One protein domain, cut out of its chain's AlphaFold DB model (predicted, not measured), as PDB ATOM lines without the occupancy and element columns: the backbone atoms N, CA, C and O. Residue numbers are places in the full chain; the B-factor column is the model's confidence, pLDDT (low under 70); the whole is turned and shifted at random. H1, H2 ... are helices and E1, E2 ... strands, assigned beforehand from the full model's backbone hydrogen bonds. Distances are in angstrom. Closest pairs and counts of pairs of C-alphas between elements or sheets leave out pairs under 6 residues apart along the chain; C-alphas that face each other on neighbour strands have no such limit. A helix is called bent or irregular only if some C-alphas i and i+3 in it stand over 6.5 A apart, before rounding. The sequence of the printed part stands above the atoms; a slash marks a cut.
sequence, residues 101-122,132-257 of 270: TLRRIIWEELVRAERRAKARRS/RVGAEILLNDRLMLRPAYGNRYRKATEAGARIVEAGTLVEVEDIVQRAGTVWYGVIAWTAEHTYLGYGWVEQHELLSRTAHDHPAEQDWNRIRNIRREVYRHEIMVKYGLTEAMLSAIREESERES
ATOM      1  N   THR A 101      27.068  39.943  14.694       88.00
ATOM      2  CA  THR A 101      26.366  38.654  14.707       88.00
ATOM      3  C   THR A 101      27.269  37.518  15.178       88.00
ATOM      4  O   THR A 101      26.854  36.711  16.005       88.00
ATOM      5  N   LEU A 102      28.515  37.464  14.698       87.94
ATOM      6  CA  LEU A 102      29.458  36.418  15.086       87.94
ATOM      7  C   LEU A 102      29.868  36.543  16.560       87.94
ATOM      8  O   LEU A 102      29.932  35.533  17.252       87.94
ATOM      9  N   ARG A 103      30.058  37.769  17.072       89.44
ATOM     10  CA  ARG A 103      30.340  38.004  18.502       89.44
ATOM     11  C   ARG A 103      29.214  37.502  19.406       89.44
ATOM     12  O   ARG A 103      29.493  36.858  20.413       89.44
ATOM     13  N   ARG A 104      27.951  37.712  19.012       88.69
ATOM     14  CA  ARG A 104      26.786  37.160  19.728       88.69
ATOM     15  C   ARG A 104      26.752  35.633  19.707       88.69
ATOM     16  O   ARG A 104      26.528  35.034  20.751       88.69
ATOM     17  N   ILE A 105      27.031  35.004  18.563       88.88
ATOM     18  CA  ILE A 105      27.110  33.534  18.458       88.88
ATOM     19  C   ILE A 105      28.204  32.982  19.383       88.88
ATOM     20  O   ILE A 105      27.956  32.044  20.138       88.88
ATOM     21  N   ILE A 106      29.394  33.590  19.365       89.38
ATOM     22  CA  ILE A 106      30.519  33.206  20.232       89.38
ATOM     23  C   ILE A 106      30.127  33.330  21.708       89.38
ATOM     24  O   ILE A 106      30.396  32.429  22.503       89.38
ATOM     25  N   TRP A 107      29.455  34.419  22.080       90.25
ATOM     26  CA  TRP A 107      28.962  34.611  23.438       90.25
ATOM     27  C   TRP A 107      27.928  33.558  23.857       90.25
ATOM     28  O   TRP A 107      28.020  33.007  24.954       90.25
ATOM     29  N   GLU A 108      26.969  33.228  22.991       88.75
ATOM     30  CA  GLU A 108      25.994  32.179  23.290       88.75
ATOM     31  C   GLU A 108      26.676  30.828  23.525       88.75
ATOM     32  O   GLU A 108      26.313  30.104  24.455       88.75
ATOM     33  N   GLU A 109      27.681  30.494  22.710       87.12
ATOM     34  CA  GLU A 109      28.475  29.279  22.891       87.12
ATOM     35  C   GLU A 109      29.252  29.303  24.211       87.12
ATOM     36  O   GLU A 109      29.210  28.305  24.933       87.12
ATOM     37  N   LEU A 110      29.860  30.435  24.587       86.38
ATOM     38  CA  LEU A 110      30.526  30.596  25.886       86.38
ATOM     39  C   LEU A 110      29.564  30.321  27.042       86.38
ATOM     40  O   LEU A 110      29.864  29.521  27.927       86.38
ATOM     41  N   VAL A 111      28.374  30.922  27.015       84.94
ATOM     42  CA  VAL A 111      27.365  30.732  28.065       84.94
ATOM     43  C   VAL A 111      26.873  29.285  28.124       84.94
ATOM     44  O   VAL A 111      26.735  28.718  29.214       84.94
ATOM     45  N   ARG A 112      26.605  28.656  26.972       84.44
ATOM     46  CA  ARG A 112      26.225  27.233  26.922       84.44
ATOM     47  C   ARG A 112      27.329  26.363  27.508       84.44
ATOM     48  O   ARG A 112      27.044  25.436  28.263       84.44
ATOM     49  N   ALA A 113      28.583  26.674  27.217       80.94
ATOM     50  CA  ALA A 113      29.711  25.915  27.713       80.94
ATOM     51  C   ALA A 113      29.941  26.102  29.225       80.94
ATOM     52  O   ALA A 113      30.075  25.112  29.945       80.94
ATOM     53  N   GLU A 114      29.831  27.324  29.756       79.12
ATOM     54  CA  GLU A 114      29.854  27.568  31.207       79.12
ATOM     55  C   GLU A 114      28.726  26.814  31.936       79.12
ATOM     56  O   GLU A 114      28.913  26.311  33.049       79.12
ATOM     57  N   ARG A 115      27.548  26.689  31.309       79.12
ATOM     58  CA  ARG A 115      26.442  25.884  31.842       79.12
ATOM     59  C   ARG A 115      26.723  24.387  31.785       79.12
ATOM     60  O   ARG A 115      26.437  23.712  32.770       79.12
ATOM     61  N   ARG A 116      27.316  23.869  30.702       72.88
ATOM     62  CA  ARG A 116      27.767  22.465  30.615       72.88
ATOM     63  C   ARG A 116      28.792  22.143  31.706       72.88
ATOM     64  O   ARG A 116      28.642  21.133  32.392       72.88
ATOM     65  N   ALA A 117      29.737  23.054  31.958       71.31
ATOM     66  CA  ALA A 117      30.707  22.938  33.050       71.31
ATOM     67  C   ALA A 117      30.034  22.876  34.434       71.31
ATOM     68  O   ALA A 117      30.495  22.160  35.319       71.31
ATOM     69  N   LYS A 118      28.922  23.605  34.624       67.81
ATOM     70  CA  LYS A 118      28.137  23.609  35.872       67.81
ATOM     71  C   LYS A 118      27.208  22.393  36.013       67.81
ATOM     72  O   LYS A 118      26.961  21.961  37.137       67.81
ATOM     73  N   ALA A 119      26.670  21.873  34.908       61.22
ATOM     74  CA  ALA A 119      25.641  20.829  34.892       61.22
ATOM     75  C   ALA A 119      26.187  19.407  35.091       61.22
ATOM     76  O   ALA A 119      25.486  18.566  35.649       61.22
ATOM     77  N   ARG A 120      27.435  19.129  34.691       58.25
ATOM     78  CA  ARG A 120      28.107  17.833  34.901       58.25
ATOM     79  C   ARG A 120      28.551  17.645  36.370       58.25
ATOM     80  O   ARG A 120      29.736  17.499  36.656       58.25
ATOM     81  N   ARG A 121      27.573  17.702  37.284       53.81
ATOM     82  CA  ARG A 121      27.667  17.502  38.744       53.81
ATOM     83  C   ARG A 121      27.485  16.031  39.163       53.81
ATOM     84  O   ARG A 121      27.794  15.689  40.293       53.81
ATOM     85  N   SER A 122      26.976  15.154  38.299       44.03
ATOM     86  CA  SER A 122      26.972  13.709  38.571       44.03
ATOM     87  C   SER A 122      28.365  13.191  38.220       44.03
ATOM     88  O   SER A 122      28.725  13.237  37.051       44.03
ATOM     89  N   ARG A 132      33.226   5.673  37.611       78.50
ATOM     90  CA  ARG A 132      32.513   5.425  36.354       78.50
ATOM     91  C   ARG A 132      33.324   5.952  35.177       78.50
ATOM     92  O   ARG A 132      34.104   6.884  35.328       78.50
ATOM     93  N   VAL A 133      33.092   5.400  33.989       75.44
ATOM     94  CA  VAL A 133      33.557   6.032  32.747       75.44
ATOM     95  C   VAL A 133      32.945   7.435  32.644       75.44
ATOM     96  O   VAL A 133      31.768   7.629  32.964       75.44
ATOM     97  N   GLY A 134      33.757   8.409  32.246       71.25
ATOM     98  CA  GLY A 134      33.479   9.842  32.267       71.25
ATOM     99  C   GLY A 134      33.679  10.507  33.634       71.25
ATOM    100  O   GLY A 134      33.382  11.695  33.767       71.25
ATOM    101  N   ALA A 135      34.129   9.777  34.664       77.62
ATOM    102  CA  ALA A 135      34.496  10.389  35.939       77.62
ATOM    103  C   ALA A 135      35.748  11.249  35.758       77.62
ATOM    104  O   ALA A 135      36.744  10.798  35.195       77.62
ATOM    105  N   GLU A 136      35.689  12.477  36.257       78.69
ATOM    106  CA  GLU A 136      36.795  13.427  36.229       78.69
ATOM    107  C   GLU A 136      37.323  13.651  37.636       78.69
ATOM    108  O   GLU A 136      36.559  13.851  38.579       78.69
ATOM    109  N   ILE A 137      38.643  13.622  37.759       80.19
ATOM    110  CA  ILE A 137      39.342  13.541  39.028       80.19
ATOM    111  C   ILE A 137      40.507  14.511  38.992       80.19
ATOM    112  O   ILE A 137      41.355  14.447  38.103       80.19
ATOM    113  N   LEU A 138      40.586  15.383  39.990       82.69
ATOM    114  CA  LEU A 138      41.780  16.178  40.209       82.69
ATOM    115  C   LEU A 138      42.770  15.378  41.057       82.69
ATOM    116  O   LEU A 138      42.430  14.912  42.142       82.69
ATOM    117  N   LEU A 139      43.996  15.215  40.566       83.69
ATOM    118  CA  LEU A 139      45.025  14.505  41.317       83.69
ATOM    119  C   LEU A 139      45.595  15.369  42.440       83.69
ATOM    120  O   LEU A 139      46.016  16.501  42.198       83.69
ATOM    121  N   ASN A 140      45.701  14.808  43.642       82.12
ATOM    122  CA  ASN A 140      46.328  15.486  44.783       82.12
ATOM    123  C   ASN A 140      47.822  15.180  44.925       82.12
ATOM    124  O   ASN A 140      48.546  15.916  45.588       82.12
ATOM    125  N   ASP A 141      48.293  14.124  44.267       86.06
ATOM    126  CA  ASP A 141      49.704  13.767  44.166       86.06
ATOM    127  C   ASP A 141      50.020  13.365  42.718       86.06
ATOM    128  O   ASP A 141      49.111  13.095  41.926       86.06
ATOM    129  N   ARG A 142      51.304  13.310  42.361       89.44
ATOM    130  CA  ARG A 142      51.762  12.787  41.065       89.44
ATOM    131  C   ARG A 142      51.152  11.414  40.810       89.44
ATOM    132  O   ARG A 142      50.986  10.672  41.764       89.44
ATOM    133  N   LEU A 143      50.885  11.015  39.569       90.88
ATOM    134  CA  LEU A 143      50.351   9.696  39.203       90.88
ATOM    135  C   LEU A 143      51.144   9.073  38.057       90.88
ATOM    136  O   LEU A 143      51.504   9.750  37.102       90.88
ATOM    137  N   MET A 144      51.420   7.770  38.140       90.94
ATOM    138  CA  MET A 144      52.098   7.049  37.063       90.94
ATOM    139  C   MET A 144      51.064   6.445  36.111       90.94
ATOM    140  O   MET A 144      50.372   5.492  36.449       90.94
ATOM    141  N   LEU A 145      50.999   6.981  34.898       90.19
ATOM    142  CA  LEU A 145      50.244   6.427  33.784       90.19
ATOM    143  C   LEU A 145      51.054   5.301  33.144       90.19
ATOM    144  O   LEU A 145      52.155   5.523  32.635       90.19
ATOM    145  N   ARG A 146      50.519   4.081  33.167       88.88
ATOM    146  CA  ARG A 146      51.173   2.915  32.563       88.88
ATOM    147  C   ARG A 146      50.715   2.727  31.113       88.88
ATOM    148  O   ARG A 146      49.563   3.020  30.793       88.88
ATOM    149  N   PRO A 147      51.581   2.229  30.218       79.38
ATOM    150  CA  PRO A 147      51.197   1.953  28.841       79.38
ATOM    151  C   PRO A 147      50.091   0.895  28.783       79.38
ATOM    152  O   PRO A 147      49.980   0.030  29.654       79.38
ATOM    153  N   ALA A 148      49.264   0.954  27.739       66.69
ATOM    154  CA  ALA A 148      48.124   0.059  27.613       66.69
ATOM    155  C   ALA A 148      48.501  -1.409  27.424       66.69
ATOM    156  O   ALA A 148      49.411  -1.750  26.665       66.69
ATOM    157  N   TYR A 149      47.719  -2.284  28.062       58.94
ATOM    158  CA  TYR A 149      47.817  -3.726  27.881       58.94
ATOM    159  C   TYR A 149      47.025  -4.189  26.651       58.94
ATOM    160  O   TYR A 149      45.824  -4.471  26.728       58.94
ATOM    161  N   GLY A 150      47.725  -4.369  25.533       55.59
ATOM    162  CA  GLY A 150      47.189  -4.963  24.304       55.59
ATOM    163  C   GLY A 150      46.904  -3.954  23.189       55.59
ATOM    164  O   GLY A 150      46.982  -2.744  23.365       55.59
ATOM    165  N   ASN A 151      46.562  -4.471  22.007       52.12
ATOM    166  CA  ASN A 151      46.602  -3.716  20.744       52.12
ATOM    167  C   ASN A 151      45.505  -2.652  20.559       52.12
ATOM    168  O   ASN A 151      45.569  -1.892  19.595       52.12
ATOM    169  N   ARG A 152      44.494  -2.584  21.438       54.88
ATOM    170  CA  ARG A 152      43.349  -1.669  21.257       54.88
ATOM    171  C   ARG A 152      43.726  -0.193  21.425       54.88
ATOM    172  O   ARG A 152      43.103   0.657  20.805       54.88
ATOM    173  N   TYR A 153      44.775   0.090  22.197       55.16
ATOM    174  CA  TYR A 153      45.236   1.445  22.513       55.16
ATOM    175  C   TYR A 153      46.714   1.618  22.151       55.16
ATOM    176  O   TYR A 153      47.521   2.074  22.955       55.16
ATOM    177  N   ARG A 154      47.072   1.247  20.916       55.66
ATOM    178  CA  ARG A 154      48.450   1.259  20.393       55.66
ATOM    179  C   ARG A 154      49.217   2.558  20.696       55.66
ATOM    180  O   ARG A 154      50.356   2.487  21.137       55.66
ATOM    181  N   LYS A 155      48.563   3.722  20.575       57.16
ATOM    182  CA  LYS A 155      49.154   5.042  20.877       57.16
ATOM    183  C   LYS A 155      49.600   5.200  22.338       57.16
ATOM    184  O   LYS A 155      50.610   5.832  22.613       57.16
ATOM    185  N   ALA A 156      48.860   4.612  23.276       54.88
ATOM    186  CA  ALA A 156      49.203   4.613  24.695       54.88
ATOM    187  C   ALA A 156      50.374   3.681  25.005       54.88
ATOM    188  O   ALA A 156      51.204   3.962  25.860       54.88
ATOM    189  N   THR A 157      50.422   2.545  24.309       58.47
ATOM    190  CA  THR A 157      51.523   1.588  24.413       58.47
ATOM    191  C   THR A 157      52.818   2.170  23.842       58.47
ATOM    192  O   THR A 157      53.880   1.967  24.423       58.47
ATOM    193  N   GLU A 158      52.729   2.943  22.756       61.41
ATOM    194  CA  GLU A 158      53.858   3.646  22.128       61.41
ATOM    195  C   GLU A 158      54.414   4.784  23.004       61.41
ATOM    196  O   GLU A 158      55.615   5.033  22.988       61.41
ATOM    197  N   ALA A 159      53.570   5.439  23.811       64.25
ATOM    198  CA  ALA A 159      53.974   6.557  24.668       64.25
ATOM    199  C   ALA A 159      54.777   6.149  25.923       64.25
ATOM    200  O   ALA A 159      55.367   7.017  26.571       64.25
ATOM    201  N   GLY A 160      54.821   4.855  26.264       73.56
ATOM    202  CA  GLY A 160      55.519   4.347  27.448       73.56
ATOM    203  C   GLY A 160      54.876   4.762  28.778       73.56
ATOM    204  O   GLY A 160      53.771   5.302  28.821       73.56
ATOM    205  N   ALA A 161      55.555   4.468  29.891       82.94
ATOM    206  CA  ALA A 161      55.099   4.908  31.206       82.94
ATOM    207  C   ALA A 161      55.422   6.393  31.425       82.94
ATOM    208  O   ALA A 161      56.539   6.833  31.152       82.94
ATOM    209  N   ARG A 162      54.460   7.156  31.949       86.62
ATOM    210  CA  ARG A 162      54.572   8.605  32.160       86.62
ATOM    211  C   ARG A 162      54.125   8.972  33.563       86.62
ATOM    212  O   ARG A 162      53.133   8.443  34.046       86.62
ATOM    213  N   ILE A 163      54.830   9.894  34.205       89.94
ATOM    214  CA  ILE A 163      54.378  10.495  35.460       89.94
ATOM    215  C   ILE A 163      53.658  11.794  35.110       89.94
ATOM    216  O   ILE A 163      54.192  12.609  34.359       89.94
ATOM    217  N   VAL A 164      52.438  11.956  35.611       90.75
ATOM    218  CA  VAL A 164      51.700  13.220  35.589       90.75
ATOM    219  C   VAL A 164      51.746  13.836  36.977       90.75
ATOM    220  O   VAL A 164      51.713  13.117  37.971       90.75
ATOM    221  N   GLU A 165      51.869  15.153  37.053       90.31
ATOM    222  CA  GLU A 165      52.068  15.859  38.320       90.31
ATOM    223  C   GLU A 165      50.753  16.057  39.089       90.31
ATOM    224  O   GLU A 165      49.656  15.938  38.529       90.31
ATOM    225  N   ALA A 166      50.859  16.390  40.377       87.75
ATOM    226  CA  ALA A 166      49.713  16.819  41.176       87.75
ATOM    227  C   ALA A 166      49.013  18.036  40.535       87.75
ATOM    228  O   ALA A 166      49.647  18.885  39.909       87.75
ATOM    229  N   GLY A 167      47.695  18.136  40.691       81.12
ATOM    230  CA  GLY A 167      46.871  19.171  40.062       81.12
ATOM    231  C   GLY A 167      46.503  18.899  38.598       81.12
ATOM    232  O   GLY A 167      45.797  19.709  38.002       81.12
ATOM    233  N   THR A 168      46.940  17.772  38.032       87.44
ATOM    234  CA  THR A 168      46.469  17.262  36.737       87.44
ATOM    235  C   THR A 168      45.008  16.822  36.844       87.44
ATOM    236  O   THR A 168      44.633  16.150  37.811       87.44
ATOM    237  N   LEU A 169      44.195  17.159  35.839       86.50
ATOM    238  CA  LEU A 169      42.844  16.621  35.694       86.50
ATOM    239  C   LEU A 169      42.915  15.296  34.935       86.50
ATOM    240  O   LEU A 169      43.522  15.215  33.868       86.50
ATOM    241  N   VAL A 170      42.288  14.264  35.477       87.81
ATOM    242  CA  VAL A 170      42.268  12.923  34.905       87.81
ATOM    243  C   VAL A 170      40.827  12.504  34.648       87.81
ATOM    244  O   VAL A 170      40.005  12.534  35.557       87.81
ATOM    245  N   GLU A 171      40.524  12.105  33.417       87.44
ATOM    246  CA  GLU A 171      39.219  11.585  33.006       87.44
ATOM    247  C   GLU A 171      39.300  10.072  32.798       87.44
ATOM    248  O   GLU A 171      40.189   9.578  32.103       87.44
ATOM    249  N   VAL A 172      38.378   9.327  33.406       86.62
ATOM    250  CA  VAL A 172      38.262   7.877  33.240       86.62
ATOM    251  C   VAL A 172      37.560   7.576  31.922       86.62
ATOM    252  O   VAL A 172      36.364   7.790  31.788       86.62
ATOM    253  N   GLU A 173      38.279   7.015  30.962       85.31
ATOM    254  CA  GLU A 173      37.749   6.606  29.655       85.31
ATOM    255  C   GLU A 173      37.316   5.140  29.623       85.31
ATOM    256  O   GLU A 173      36.382   4.770  28.914       85.31
ATOM    257  N   ASP A 174      38.005   4.278  30.371       83.06
ATOM    258  CA  ASP A 174      37.759   2.838  30.331       83.06
ATOM    259  C   ASP A 174      38.000   2.183  31.693       83.06
ATOM    260  O   ASP A 174      38.754   2.686  32.529       83.06
ATOM    261  N   ILE A 175      37.357   1.040  31.914       85.69
ATOM    262  CA  ILE A 175      37.468   0.248  33.137       85.69
ATOM    263  C   ILE A 175      37.579  -1.215  32.738       85.69
ATOM    264  O   ILE A 175      36.674  -1.781  32.127       85.69
ATOM    265  N   VAL A 176      38.668  -1.864  33.141       83.62
ATOM    266  CA  VAL A 176      38.866  -3.297  32.900       83.62
ATOM    267  C   VAL A 176      39.273  -4.004  34.178       83.62
ATOM    268  O   VAL A 176      40.019  -3.472  34.995       83.62
ATOM    269  N   GLN A 177      38.823  -5.243  34.343       81.69
ATOM    270  CA  GLN A 177      39.269  -6.109  35.426       81.69
ATOM    271  C   GLN A 177      40.252  -7.144  34.875       81.69
ATOM    272  O   GLN A 177      39.943  -7.861  33.922       81.69
ATOM    273  N   ARG A 178      41.452  -7.230  35.460       76.88
ATOM    274  CA  ARG A 178      42.488  -8.201  35.082       76.88
ATOM    275  C   ARG A 178      43.189  -8.753  36.310       76.88
ATOM    276  O   ARG A 178      43.601  -7.994  37.177       76.88
ATOM    277  N   ALA A 179      43.350 -10.076  36.352       81.75
ATOM    278  CA  ALA A 179      44.001 -10.783  37.458       81.75
ATOM    279  C   ALA A 179      43.436 -10.408  38.849       81.75
ATOM    280  O   ALA A 179      44.170 -10.345  39.825       81.75
ATOM    281  N   GLY A 180      42.128 -10.131  38.928       77.38
ATOM    282  CA  GLY A 180      41.462  -9.702  40.163       77.38
ATOM    283  C   GLY A 180      41.582  -8.206  40.483       77.38
ATOM    284  O   GLY A 180      40.850  -7.730  41.344       77.38
ATOM    285  N   THR A 181      42.405  -7.451  39.754       82.69
ATOM    286  CA  THR A 181      42.606  -6.007  39.943       82.69
ATOM    287  C   THR A 181      41.808  -5.200  38.920       82.69
ATOM    288  O   THR A 181      41.775  -5.546  37.736       82.69
ATOM    289  N   VAL A 182      41.177  -4.109  39.357       84.81
ATOM    290  CA  VAL A 182      40.545  -3.139  38.454       84.81
ATOM    291  C   VAL A 182      41.571  -2.118  37.982       84.81
ATOM    292  O   VAL A 182      42.352  -1.581  38.768       84.81
ATOM    293  N   TRP A 183      41.537  -1.850  36.686       87.06
ATOM    294  CA  TRP A 183      42.377  -0.897  35.989       87.06
ATOM    295  C   TRP A 183      41.504   0.151  35.309       87.06
ATOM    296  O   TRP A 183      40.536  -0.190  34.628       87.06
ATOM    297  N   TYR A 184      41.888   1.410  35.465       88.12
ATOM    298  CA  TYR A 184      41.267   2.559  34.826       88.12
ATOM    299  C   TYR A 184      42.131   3.017  33.658       88.12
ATOM    300  O   TYR A 184      43.315   3.299  33.840       88.12
ATOM    301  N   GLY A 185      41.547   3.068  32.467       88.62
ATOM    302  CA  GLY A 185      42.122   3.758  31.323       88.62
ATOM    303  C   GLY A 185      41.762   5.225  31.454       88.62
ATOM    304  O   GLY A 185      40.580   5.552  31.529       88.62
ATOM    305  N   VAL A 186      42.761   6.094  31.527       89.19
ATOM    306  CA  VAL A 186      42.553   7.504  31.832       89.19
ATOM    307  C   VAL A 186      43.248   8.418  30.836       89.19
ATOM    308  O   VAL A 186      44.346   8.112  30.365       89.19
ATOM    309  N   ILE A 187      42.626   9.559  30.549       89.06
ATOM    310  CA  ILE A 187      43.262  10.680  29.858       89.06
ATOM    311  C   ILE A 187      43.654  11.725  30.895       89.06
ATOM    312  O   ILE A 187      42.852  12.094  31.745       89.06
ATOM    313  N   ALA A 188      44.891  12.203  30.813       89.94
ATOM    314  CA  ALA A 188      45.394  13.293  31.626       89.94
ATOM    315  C   ALA A 188      45.422  14.602  30.835       89.94
ATOM    316  O   ALA A 188      45.887  14.655  29.690       89.94
ATOM    317  N   TRP A 189      44.998  15.665  31.502       86.94
ATOM    318  CA  TRP A 189      44.903  17.019  30.981       86.94
ATOM    319  C   TRP A 189      45.566  17.997  31.955       86.94
ATOM    320  O   TRP A 189      45.454  17.849  33.176       86.94
ATOM    321  N   THR A 190      46.245  19.024  31.436       82.88
ATOM    322  CA  THR A 190      46.605  20.183  32.269       82.88
ATOM    323  C   THR A 190      45.342  20.949  32.683       82.88
ATOM    324  O   THR A 190      44.265  20.749  32.118       82.88
ATOM    325  N   ALA A 191      45.475  21.888  33.628       72.19
ATOM    326  CA  ALA A 191      44.410  22.855  33.918       72.19
ATOM    327  C   ALA A 191      43.950  23.596  32.642       72.19
ATOM    328  O   ALA A 191      42.757  23.697  32.378       72.19
ATOM    329  N   GLU A 192      44.906  23.959  31.784       73.19
ATOM    330  CA  GLU A 192      44.694  24.615  30.486       73.19
ATOM    331  C   GLU A 192      44.230  23.661  29.363       73.19
ATOM    332  O   GLU A 192      44.160  24.059  28.205       73.19
ATOM    333  N   HIS A 193      43.916  22.397  29.674       69.88
ATOM    334  CA  HIS A 193      43.452  21.382  28.714       69.88
ATOM    335  C   HIS A 193      44.428  21.003  27.603       69.88
ATOM    336  O   HIS A 193      44.059  20.447  26.567       69.88
ATOM    337  N   THR A 194      45.714  21.170  27.875       80.19
ATOM    338  CA  THR A 194      46.755  20.530  27.085       80.19
ATOM    339  C   THR A 194      46.745  19.038  27.392       80.19
ATOM    340  O   THR A 194      46.888  18.628  28.547       80.19
ATOM    341  N   TYR A 195      46.576  18.222  26.352       83.50
ATOM    342  CA  TYR A 195      46.661  16.769  26.454       83.50
ATOM    343  C   TYR A 195      48.032  16.363  27.003       83.50
ATOM    344  O   TYR A 195      49.064  16.572  26.362       83.50
ATOM    345  N   LEU A 196      48.038  15.765  28.193       85.44
ATOM    346  CA  LEU A 196      49.252  15.290  28.852       85.44
ATOM    347  C   LEU A 196      49.530  13.824  28.580       85.44
ATOM    348  O   LEU A 196      50.647  13.374  28.821       85.44
ATOM    349  N   GLY A 197      48.556  13.068  28.092       85.19
ATOM    350  CA  GLY A 197      48.741  11.663  27.775       85.19
ATOM    351  C   GLY A 197      47.526  10.826  28.119       85.19
ATOM    352  O   GLY A 197      46.580  11.276  28.754       85.19
ATOM    353  N   TYR A 198      47.585   9.573  27.702       87.38
ATOM    354  CA  TYR A 198      46.646   8.542  28.103       87.38
ATOM    355  C   TYR A 198      47.449   7.386  28.691       87.38
ATOM    356  O   TYR A 198      48.524   7.055  28.181       87.38
ATOM    357  N   GLY A 199      46.911   6.732  29.711       89.12
ATOM    358  CA  GLY A 199      47.483   5.494  30.219       89.12
ATOM    359  C   GLY A 199      46.554   4.769  31.172       89.12
ATOM    360  O   GLY A 199      45.411   5.156  31.378       89.12
ATOM    361  N   TRP A 200      47.061   3.681  31.730       89.56
ATOM    362  CA  TRP A 200      46.340   2.805  32.633       89.56
ATOM    363  C   TRP A 200      46.856   2.951  34.050       89.56
ATOM    364  O   TRP A 200      48.062   3.051  34.281       89.56
ATOM    365  N   VAL A 201      45.928   2.931  34.994       89.88
ATOM    366  CA  VAL A 201      46.206   3.119  36.411       89.88
ATOM    367  C   VAL A 201      45.416   2.089  37.201       89.88
ATOM    368  O   VAL A 201      44.254   1.821  36.903       89.88
ATOM    369  N   GLU A 202      46.039   1.480  38.203       88.69
ATOM    370  CA  GLU A 202      45.332   0.558  39.087       88.69
ATOM    371  C   GLU A 202      44.347   1.297  39.987       88.69
ATOM    372  O   GLU A 202      44.588   2.427  40.415       88.69
ATOM    373  N   GLN A 203      43.254   0.624  40.342       85.50
ATOM    374  CA  GLN A 203      42.212   1.212  41.171       85.50
ATOM    375  C   GLN A 203      42.750   1.799  42.473       85.50
ATOM    376  O   GLN A 203      42.384   2.913  42.837       85.50
ATOM    377  N   HIS A 204      43.622   1.068  43.162       82.38
ATOM    378  CA  HIS A 204      44.164   1.516  44.436       82.38
ATOM    379  C   HIS A 204      45.072   2.749  44.276       82.38
ATOM    380  O   HIS A 204      45.069   3.616  45.145       82.38
ATOM    381  N   GLU A 205      45.810   2.873  43.168       86.12
ATOM    382  CA  GLU A 205      46.680   4.027  42.906       86.12
ATOM    383  C   GLU A 205      45.892   5.275  42.541       86.12
ATOM    384  O   GLU A 205      46.266   6.362  42.967       86.12
ATOM    385  N   LEU A 206      44.813   5.124  41.769       85.31
ATOM    386  CA  LEU A 206      43.964   6.254  41.418       85.31
ATOM    387  C   LEU A 206      43.201   6.743  42.655       85.31
ATOM    388  O   LEU A 206      43.324   7.906  43.020       85.31
ATOM    389  N   LEU A 207      42.508   5.838  43.358       79.19
ATOM    390  CA  LEU A 207      41.681   6.169  44.526       79.19
ATOM    391  C   LEU A 207      42.483   6.660  45.739       79.19
ATOM    392  O   LEU A 207      41.989   7.466  46.518       79.19
ATOM    393  N   SER A 208      43.728   6.207  45.922       74.56
ATOM    394  CA  SER A 208      44.585   6.742  46.995       74.56
ATOM    395  C   SER A 208      45.048   8.176  46.728       74.56
ATOM    396  O   SER A 208      45.402   8.883  47.669       74.56
ATOM    397  N   ARG A 209      45.023   8.628  45.467       74.69
ATOM    398  CA  ARG A 209      45.482   9.962  45.043       74.69
ATOM    399  C   ARG A 209      44.333  10.942  44.790       74.69
ATOM    400  O   ARG A 209      44.595  12.109  44.499       74.69
ATOM    401  N   THR A 210      43.081  10.502  44.944       68.31
ATOM    402  CA  THR A 210      41.874  11.329  44.766       68.31
ATOM    403  C   THR A 210      41.426  12.081  46.026       68.31
ATOM    404  O   THR A 210      40.538  12.909  45.924       68.31
ATOM    405  N   ALA A 211      42.076  11.868  47.179       55.03
ATOM    406  CA  ALA A 211      41.702  12.362  48.518       55.03
ATOM    407  C   ALA A 211      40.254  12.057  48.954       55.03
ATOM    408  O   ALA A 211      39.272  12.506  48.380       55.03
ATOM    409  N   HIS A 212      40.130  11.354  50.080       50.47
ATOM    410  CA  HIS A 212      38.891  11.283  50.861       50.47
ATOM    411  C   HIS A 212      38.712  12.487  51.818       50.47
ATOM    412  O   HIS A 212      37.700  12.550  52.507       50.47
ATOM    413  N   ASP A 213      39.652  13.449  51.848       42.22
ATOM    414  CA  ASP A 213      39.771  14.441  52.937       42.22
ATOM    415  C   ASP A 213      39.723  15.925  52.512       42.22
ATOM    416  O   ASP A 213      39.901  16.814  53.349       42.22
ATOM    417  N   HIS A 214      39.462  16.246  51.241       43.75
ATOM    418  CA  HIS A 214      39.212  17.636  50.834       43.75
ATOM    419  C   HIS A 214      37.712  17.948  50.825       43.75
ATOM    420  O   HIS A 214      36.910  17.098  50.432       43.75
ATOM    421  N   PRO A 215      37.283  19.143  51.291       47.22
ATOM    422  CA  PRO A 215      35.882  19.521  51.224       47.22
ATOM    423  C   PRO A 215      35.493  19.530  49.749       47.22
ATOM    424  O   PRO A 215      35.916  20.419  49.012       47.22
ATOM    425  N   ALA A 216      34.705  18.531  49.338       58.31
ATOM    426  CA  ALA A 216      34.371  18.231  47.945       58.31
ATOM    427  C   ALA A 216      34.039  19.489  47.120       58.31
ATOM    428  O   ALA A 216      34.366  19.596  45.945       58.31
ATOM    429  N   GLU A 217      33.431  20.498  47.743       56.00
ATOM    430  CA  GLU A 217      33.066  21.765  47.115       56.00
ATOM    431  C   GLU A 217      34.248  22.600  46.571       56.00
ATOM    432  O   GLU A 217      34.092  23.261  45.540       56.00
ATOM    433  N   GLN A 218      35.431  22.569  47.200       58.25
ATOM    434  CA  GLN A 218      36.619  23.284  46.704       58.25
ATOM    435  C   GLN A 218      37.192  22.622  45.445       58.25
ATOM    436  O   GLN A 218      37.445  23.316  44.454       58.25
ATOM    437  N   ASP A 219      37.287  21.294  45.438       63.44
ATOM    438  CA  ASP A 219      37.755  20.529  44.280       63.44
ATOM    439  C   ASP A 219      36.772  20.638  43.114       63.44
ATOM    440  O   ASP A 219      37.180  20.845  41.971       63.44
ATOM    441  N   TRP A 220      35.464  20.658  43.387       64.75
ATOM    442  CA  TRP A 220      34.453  20.873  42.352       64.75
ATOM    443  C   TRP A 220      34.489  22.270  41.746       64.75
ATOM    444  O   TRP A 220      34.266  22.425  40.543       64.75
ATOM    445  N   ASN A 221      34.757  23.307  42.541       68.38
ATOM    446  CA  ASN A 221      34.947  24.649  41.995       68.38
ATOM    447  C   ASN A 221      36.202  24.709  41.117       68.38
ATOM    448  O   ASN A 221      36.176  25.353  40.069       68.38
ATOM    449  N   ARG A 222      37.262  23.984  41.492       68.75
ATOM    450  CA  ARG A 222      38.486  23.878  40.696       68.75
ATOM    451  C   ARG A 222      38.257  23.122  39.387       68.75
ATOM    452  O   ARG A 222      38.566  23.671  38.335       68.75
ATOM    453  N   ILE A 223      37.618  21.952  39.423       68.81
ATOM    454  CA  ILE A 223      37.220  21.180  38.229       68.81
ATOM    455  C   ILE A 223      36.305  22.018  37.325       68.81
ATOM    456  O   ILE A 223      36.478  22.055  36.109       68.81
ATOM    457  N   ARG A 224      35.351  22.759  37.902       71.69
ATOM    458  CA  ARG A 224      34.475  23.663  37.143       71.69
ATOM    459  C   ARG A 224      35.257  24.775  36.450       71.69
ATOM    460  O   ARG A 224      34.940  25.095  35.308       71.69
ATOM    461  N   ASN A 225      36.220  25.390  37.133       75.81
ATOM    462  CA  ASN A 225      37.042  26.453  36.556       75.81
ATOM    463  C   ASN A 225      37.910  25.914  35.422       75.81
ATOM    464  O   ASN A 225      37.870  26.470  34.331       75.81
ATOM    465  N   ILE A 226      38.553  24.769  35.643       72.44
ATOM    466  CA  ILE A 226      39.288  24.038  34.613       72.44
ATOM    467  C   ILE A 226      38.379  23.781  33.394       72.44
ATOM    468  O   ILE A 226      38.724  24.166  32.284       72.44
ATOM    469  N   ARG A 227      37.155  23.261  33.591       72.44
ATOM    470  CA  ARG A 227      36.172  23.043  32.507       72.44
ATOM    471  C   ARG A 227      35.772  24.319  31.755       72.44
ATOM    472  O   ARG A 227      35.504  24.289  30.555       72.44
ATOM    473  N   ARG A 228      35.681  25.449  32.455       78.38
ATOM    474  CA  ARG A 228      35.409  26.742  31.814       78.38
ATOM    475  C   ARG A 228      36.561  27.156  30.906       78.38
ATOM    476  O   ARG A 228      36.292  27.662  29.822       78.38
ATOM    477  N   GLU A 229      37.800  26.926  31.323       80.19
ATOM    478  CA  GLU A 229      38.994  27.241  30.532       80.19
ATOM    479  C   GLU A 229      39.066  26.401  29.249       80.19
ATOM    480  O   GLU A 229      39.300  26.962  28.182       80.19
ATOM    481  N   VAL A 230      38.717  25.112  29.303       75.56
ATOM    482  CA  VAL A 230      38.597  24.227  28.112       75.56
ATOM    483  C   VAL A 230      37.699  24.829  27.076       75.56
ATOM    484  O   VAL A 230      38.064  24.976  25.919       75.56
ATOM    485  N   TYR A 231      36.487  25.166  27.502       80.12
ATOM    486  CA  TYR A 231      35.477  25.595  26.574       80.12
ATOM    487  C   TYR A 231      35.834  26.957  25.997       80.12
ATOM    488  O   TYR A 231      35.571  27.199  24.821       80.12
ATOM    489  N   ARG A 232      36.480  27.827  26.788       84.00
ATOM    490  CA  ARG A 232      37.077  29.061  26.269       84.00
ATOM    491  C   ARG A 232      38.111  28.737  25.191       84.00
ATOM    492  O   ARG A 232      38.006  29.292  24.102       84.00
ATOM    493  N   HIS A 233      39.035  27.813  25.449       82.06
ATOM    494  CA  HIS A 233      40.076  27.436  24.496       82.06
ATOM    495  C   HIS A 233      39.515  26.795  23.215       82.06
ATOM    496  O   HIS A 233      39.881  27.202  22.116       82.06
ATOM    497  N   GLU A 234      38.570  25.858  23.319       79.38
ATOM    498  CA  GLU A 234      37.892  25.245  22.167       79.38
ATOM    499  C   GLU A 234      37.207  26.297  21.289       79.38
ATOM    500  O   GLU A 234      37.326  26.269  20.064       79.38
ATOM    501  N   ILE A 235      36.514  27.256  21.912       85.62
ATOM    502  CA  ILE A 235      35.869  28.372  21.214       85.62
ATOM    503  C   ILE A 235      36.932  29.265  20.561       85.62
ATOM    504  O   ILE A 235      36.779  29.648  19.401       85.62
ATOM    505  N   MET A 236      38.038  29.558  21.249       87.00
ATOM    506  CA  MET A 236      39.140  30.331  20.677       87.00
ATOM    507  C   MET A 236      39.739  29.659  19.445       87.00
ATOM    508  O   MET A 236      39.882  30.314  18.417       87.00
ATOM    509  N   VAL A 237      40.030  28.360  19.508       84.44
ATOM    510  CA  VAL A 237      40.571  27.602  18.373       84.44
ATOM    511  C   VAL A 237      39.562  27.547  17.226       84.44
ATOM    512  O   VAL A 237      39.920  27.829  16.084       84.44
ATOM    513  N   LYS A 238      38.288  27.253  17.518       85.31
ATOM    514  CA  LYS A 238      37.215  27.147  16.514       85.31
ATOM    515  C   LYS A 238      37.021  28.434  15.712       85.31
ATOM    516  O   LYS A 238      36.739  28.365  14.518       85.31
ATOM    517  N   TYR A 239      37.158  29.592  16.357       86.12
ATOM    518  CA  TYR A 239      36.924  30.897  15.732       86.12
ATOM    519  C   TYR A 239      38.204  31.708  15.476       86.12
ATOM    520  O   TYR A 239      38.109  32.844  15.016       86.12
ATOM    521  N   GLY A 240      39.389  31.155  15.757       86.62
ATOM    522  CA  GLY A 240      40.669  31.852  15.599       86.62
ATOM    523  C   GLY A 240      40.790  33.111  16.467       86.62
ATOM    524  O   GLY A 240      41.240  34.149  15.985       86.62
ATOM    525  N   LEU A 241      40.337  33.048  17.721       88.12
ATOM    526  CA  LEU A 241      40.277  34.191  18.637       88.12
ATOM    527  C   LEU A 241      41.468  34.221  19.586       88.12
ATOM    528  O   LEU A 241      41.960  33.185  20.027       88.12
ATOM    529  N   THR A 242      41.862  35.428  19.982       89.00
ATOM    530  CA  THR A 242      42.755  35.635  21.124       89.00
ATOM    531  C   THR A 242      41.960  35.762  22.424       89.00
ATOM    532  O   THR A 242      40.768  36.082  22.420       89.00
ATOM    533  N   GLU A 243      42.639  35.575  23.557       85.06
ATOM    534  CA  GLU A 243      42.042  35.730  24.892       85.06
ATOM    535  C   GLU A 243      41.469  37.143  25.103       85.06
ATOM    536  O   GLU A 243      40.400  37.325  25.693       85.06
ATOM    537  N   ALA A 244      42.150  38.156  24.555       88.12
ATOM    538  CA  ALA A 244      41.708  39.546  24.593       88.12
ATOM    539  C   ALA A 244      40.398  39.752  23.814       88.12
ATOM    540  O   ALA A 244      39.500  40.442  24.291       88.12
ATOM    541  N   MET A 245      40.249  39.115  22.647       88.19
ATOM    542  CA  MET A 245      39.015  39.184  21.855       88.19
ATOM    543  C   MET A 245      37.852  38.481  22.560       88.19
ATOM    544  O   MET A 245      36.744  39.012  22.593       88.19
ATOM    545  N   LEU A 246      38.105  37.317  23.161       89.06
ATOM    546  CA  LEU A 246      37.102  36.582  23.933       89.06
ATOM    547  C   LEU A 246      36.631  37.390  25.157       89.06
ATOM    548  O   LEU A 246      35.438  37.437  25.463       89.06
ATOM    549  N   SER A 247      37.564  38.071  25.827       87.75
ATOM    550  CA  SER A 247      37.281  38.947  26.968       87.75
ATOM    551  C   SER A 247      36.493  40.195  26.559       87.75
ATOM    552  O   SER A 247      35.520  40.535  27.227       87.75
ATOM    553  N   ALA A 248      36.829  40.812  25.422       88.69
ATOM    554  CA  ALA A 248      36.081  41.946  24.877       88.69
ATOM    555  C   ALA A 248      34.630  41.579  24.518       88.69
ATOM    556  O   ALA A 248      33.720  42.362  24.776       88.69
ATOM    557  N   ILE A 249      34.389  40.375  23.980       89.25
ATOM    558  CA  ILE A 249      33.027  39.870  23.722       89.25
ATOM    559  C   ILE A 249      32.242  39.723  25.033       89.25
ATOM    560  O   ILE A 249      31.060  40.064  25.087       89.25
ATOM    561  N   ARG A 250      32.881  39.230  26.105       86.62
ATOM    562  CA  ARG A 250      32.244  39.115  27.425       86.62
ATOM    563  C   ARG A 250      31.862  40.490  27.975       86.62
ATOM    564  O   ARG A 250      30.709  40.681  28.349       86.62
ATOM    565  N   GLU A 251      32.784  41.447  27.956       88.88
ATOM    566  CA  GLU A 251      32.532  42.817  28.416       88.88
ATOM    567  C   GLU A 251      31.422  43.503  27.599       88.88
ATOM    568  O   GLU A 251      30.506  44.101  28.167       88.88
ATOM    569  N   GLU A 252      31.446  43.363  26.268       88.00
ATOM    570  CA  GLU A 252      30.388  43.864  25.381       88.00
ATOM    571  C   GLU A 252      29.027  43.267  25.757       88.00
ATOM    572  O   GLU A 252      28.052  44.006  25.883       88.00
ATOM    573  N   SER A 253      28.967  41.955  26.006       88.19
ATOM    574  CA  SER A 253      27.727  41.265  26.368       88.19
ATOM    575  C   SER A 253      27.135  41.717  27.702       88.19
ATOM    576  O   SER A 253      25.914  41.799  27.832       88.19
ATOM    577  N   GLU A 254      27.985  42.026  28.686       87.31
ATOM    578  CA  GLU A 254      27.573  42.508  30.005       87.31
ATOM    579  C   GLU A 254      27.066  43.950  29.894       87.31
ATOM    580  O   GLU A 254      25.969  44.265  30.361       87.31
ATOM    581  N   ARG A 255      27.811  44.801  29.179       92.06
ATOM    582  CA  ARG A 255      27.436  46.191  28.904       92.06
ATOM    583  C   ARG A 255      26.125  46.301  28.124       92.06
ATOM    584  O   ARG A 255      25.314  47.173  28.413       92.06
ATOM    585  N   GLU A 256      25.918  45.434  27.136       88.19
ATOM    586  CA  GLU A 256      24.711  45.416  26.299       88.19
ATOM    587  C   GLU A 256      23.599  44.509  26.841       88.19
ATOM    588  O   GLU A 256      22.527  44.435  26.238       88.19
ATOM    589  N   SER A 257      23.828  43.830  27.971       87.12
ATOM    590  CA  SER A 257      22.869  42.919  28.606       87.12
ATOM    591  C   SER A 257      22.287  41.888  27.631       87.12
ATOM    592  O   SER A 257      21.069  41.714  27.529       87.12
TER     593      SER A 257
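This is residues 101 to 122 and 132 to 257 of the 270 residues of an uncharacterized protein of Nitrospirae bacterium (UniProt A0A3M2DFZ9). Two lobes sit end to end: a strongly twisted sheet, E1 E4 E5 E6, with the small ladder E2 E3 beside E6, and a helical arm in which H1 and the long H4 run side by side, opposite ways, with H5 crossing their far end. The sheet curls round the short helix H3, H2 lies over E6 on the opposite face, and H4 joins the lobes by reaching E1. The printed part has 148 residues with five named helices and six named strands, in the order H1 E1 E2 H2 E3 E4 E5 E6 H3 H4 H5; both sheets are antiparallel and the class is mixed, helices and strands. The outline is elongated, 60 by 36 by 23 A, and the whole is only just loose, close to compact, with a radius of gyration of the C-alphas of 17.9 A.

In the larger sheet, E1 is residues 136 to 138, E4 residues 169 to 178 at 24.8 A, E5 residues 181 to 189 at 24.8 A, and E6 residues 195 to 202 at 20.6 A. E4 bends by 64 degrees at residue 173, and E6 by 52 degrees at residue 199. E2 is residues 143 to 145 and E3 residues 162 to 164. H1, residues 101 to 119, begins with C-alpha 101 at (26.366, 38.654, 14.707) and is 26.9 A long. H2 is residues 151 to 158, irregular, with C-alphas 152 and 155 8.9 A apart; H3 is residues 203 to 208. H4, residues 216 to 239, is 34.7 A long, and H5, residues 243 to 255, is 18.4 A long and ends with C-alpha 255 at (27.436, 46.191, 28.904).

E4, E5 and E6 form a meander, each strand the antiparallel neighbour of the one before; E4 and E5 are a hairpin, with N 176 and O 183 at 2.9 A, and E5 and E6 another, with N 186 and O 199 at 2.8 A. Edge strand E1 is antiparallel to E4, with N 137 and O 170 at 2.8 A. E2 and E3 are antiparallel, with N 143 and O 164 at 2.8 A; the closest C-alphas of E2 and E6, Leu 145 and Gly 199, are 4.6 A apart. H4 is on the sheet, and its closest C-alpha to E1 is Ile 223, 7.1 A from that of Leu 138. H4 touches H1 with residues 224 to 235 alone, at a shallow tilt of 25 degrees, opposite ways; the closest C-alphas, Ala 117 and Arg 227, are 5.5 A apart. H5 touches H1, about perpendicular at 88 degrees, with the C-alphas of Arg 103 and Ile 249 closest at 6.2 A. Every O i to N i+4 pair is within hydrogen-bond range in H1, H3, H4 and H5, and 2 of 4 in H2.

The two C-alphas farthest apart, Ala 179 and Glu 256, are 60.5 A apart. Residues 123 to 131 are not printed, and C-alphas 122 and 132 are 10.2 A apart across this cut. Of the links that are printed whole, none is long. Mean pLDDT of the printed part is 78.6; it is under 70 at residues 118 to 122, 148 to 159, 193 and 210 to 223.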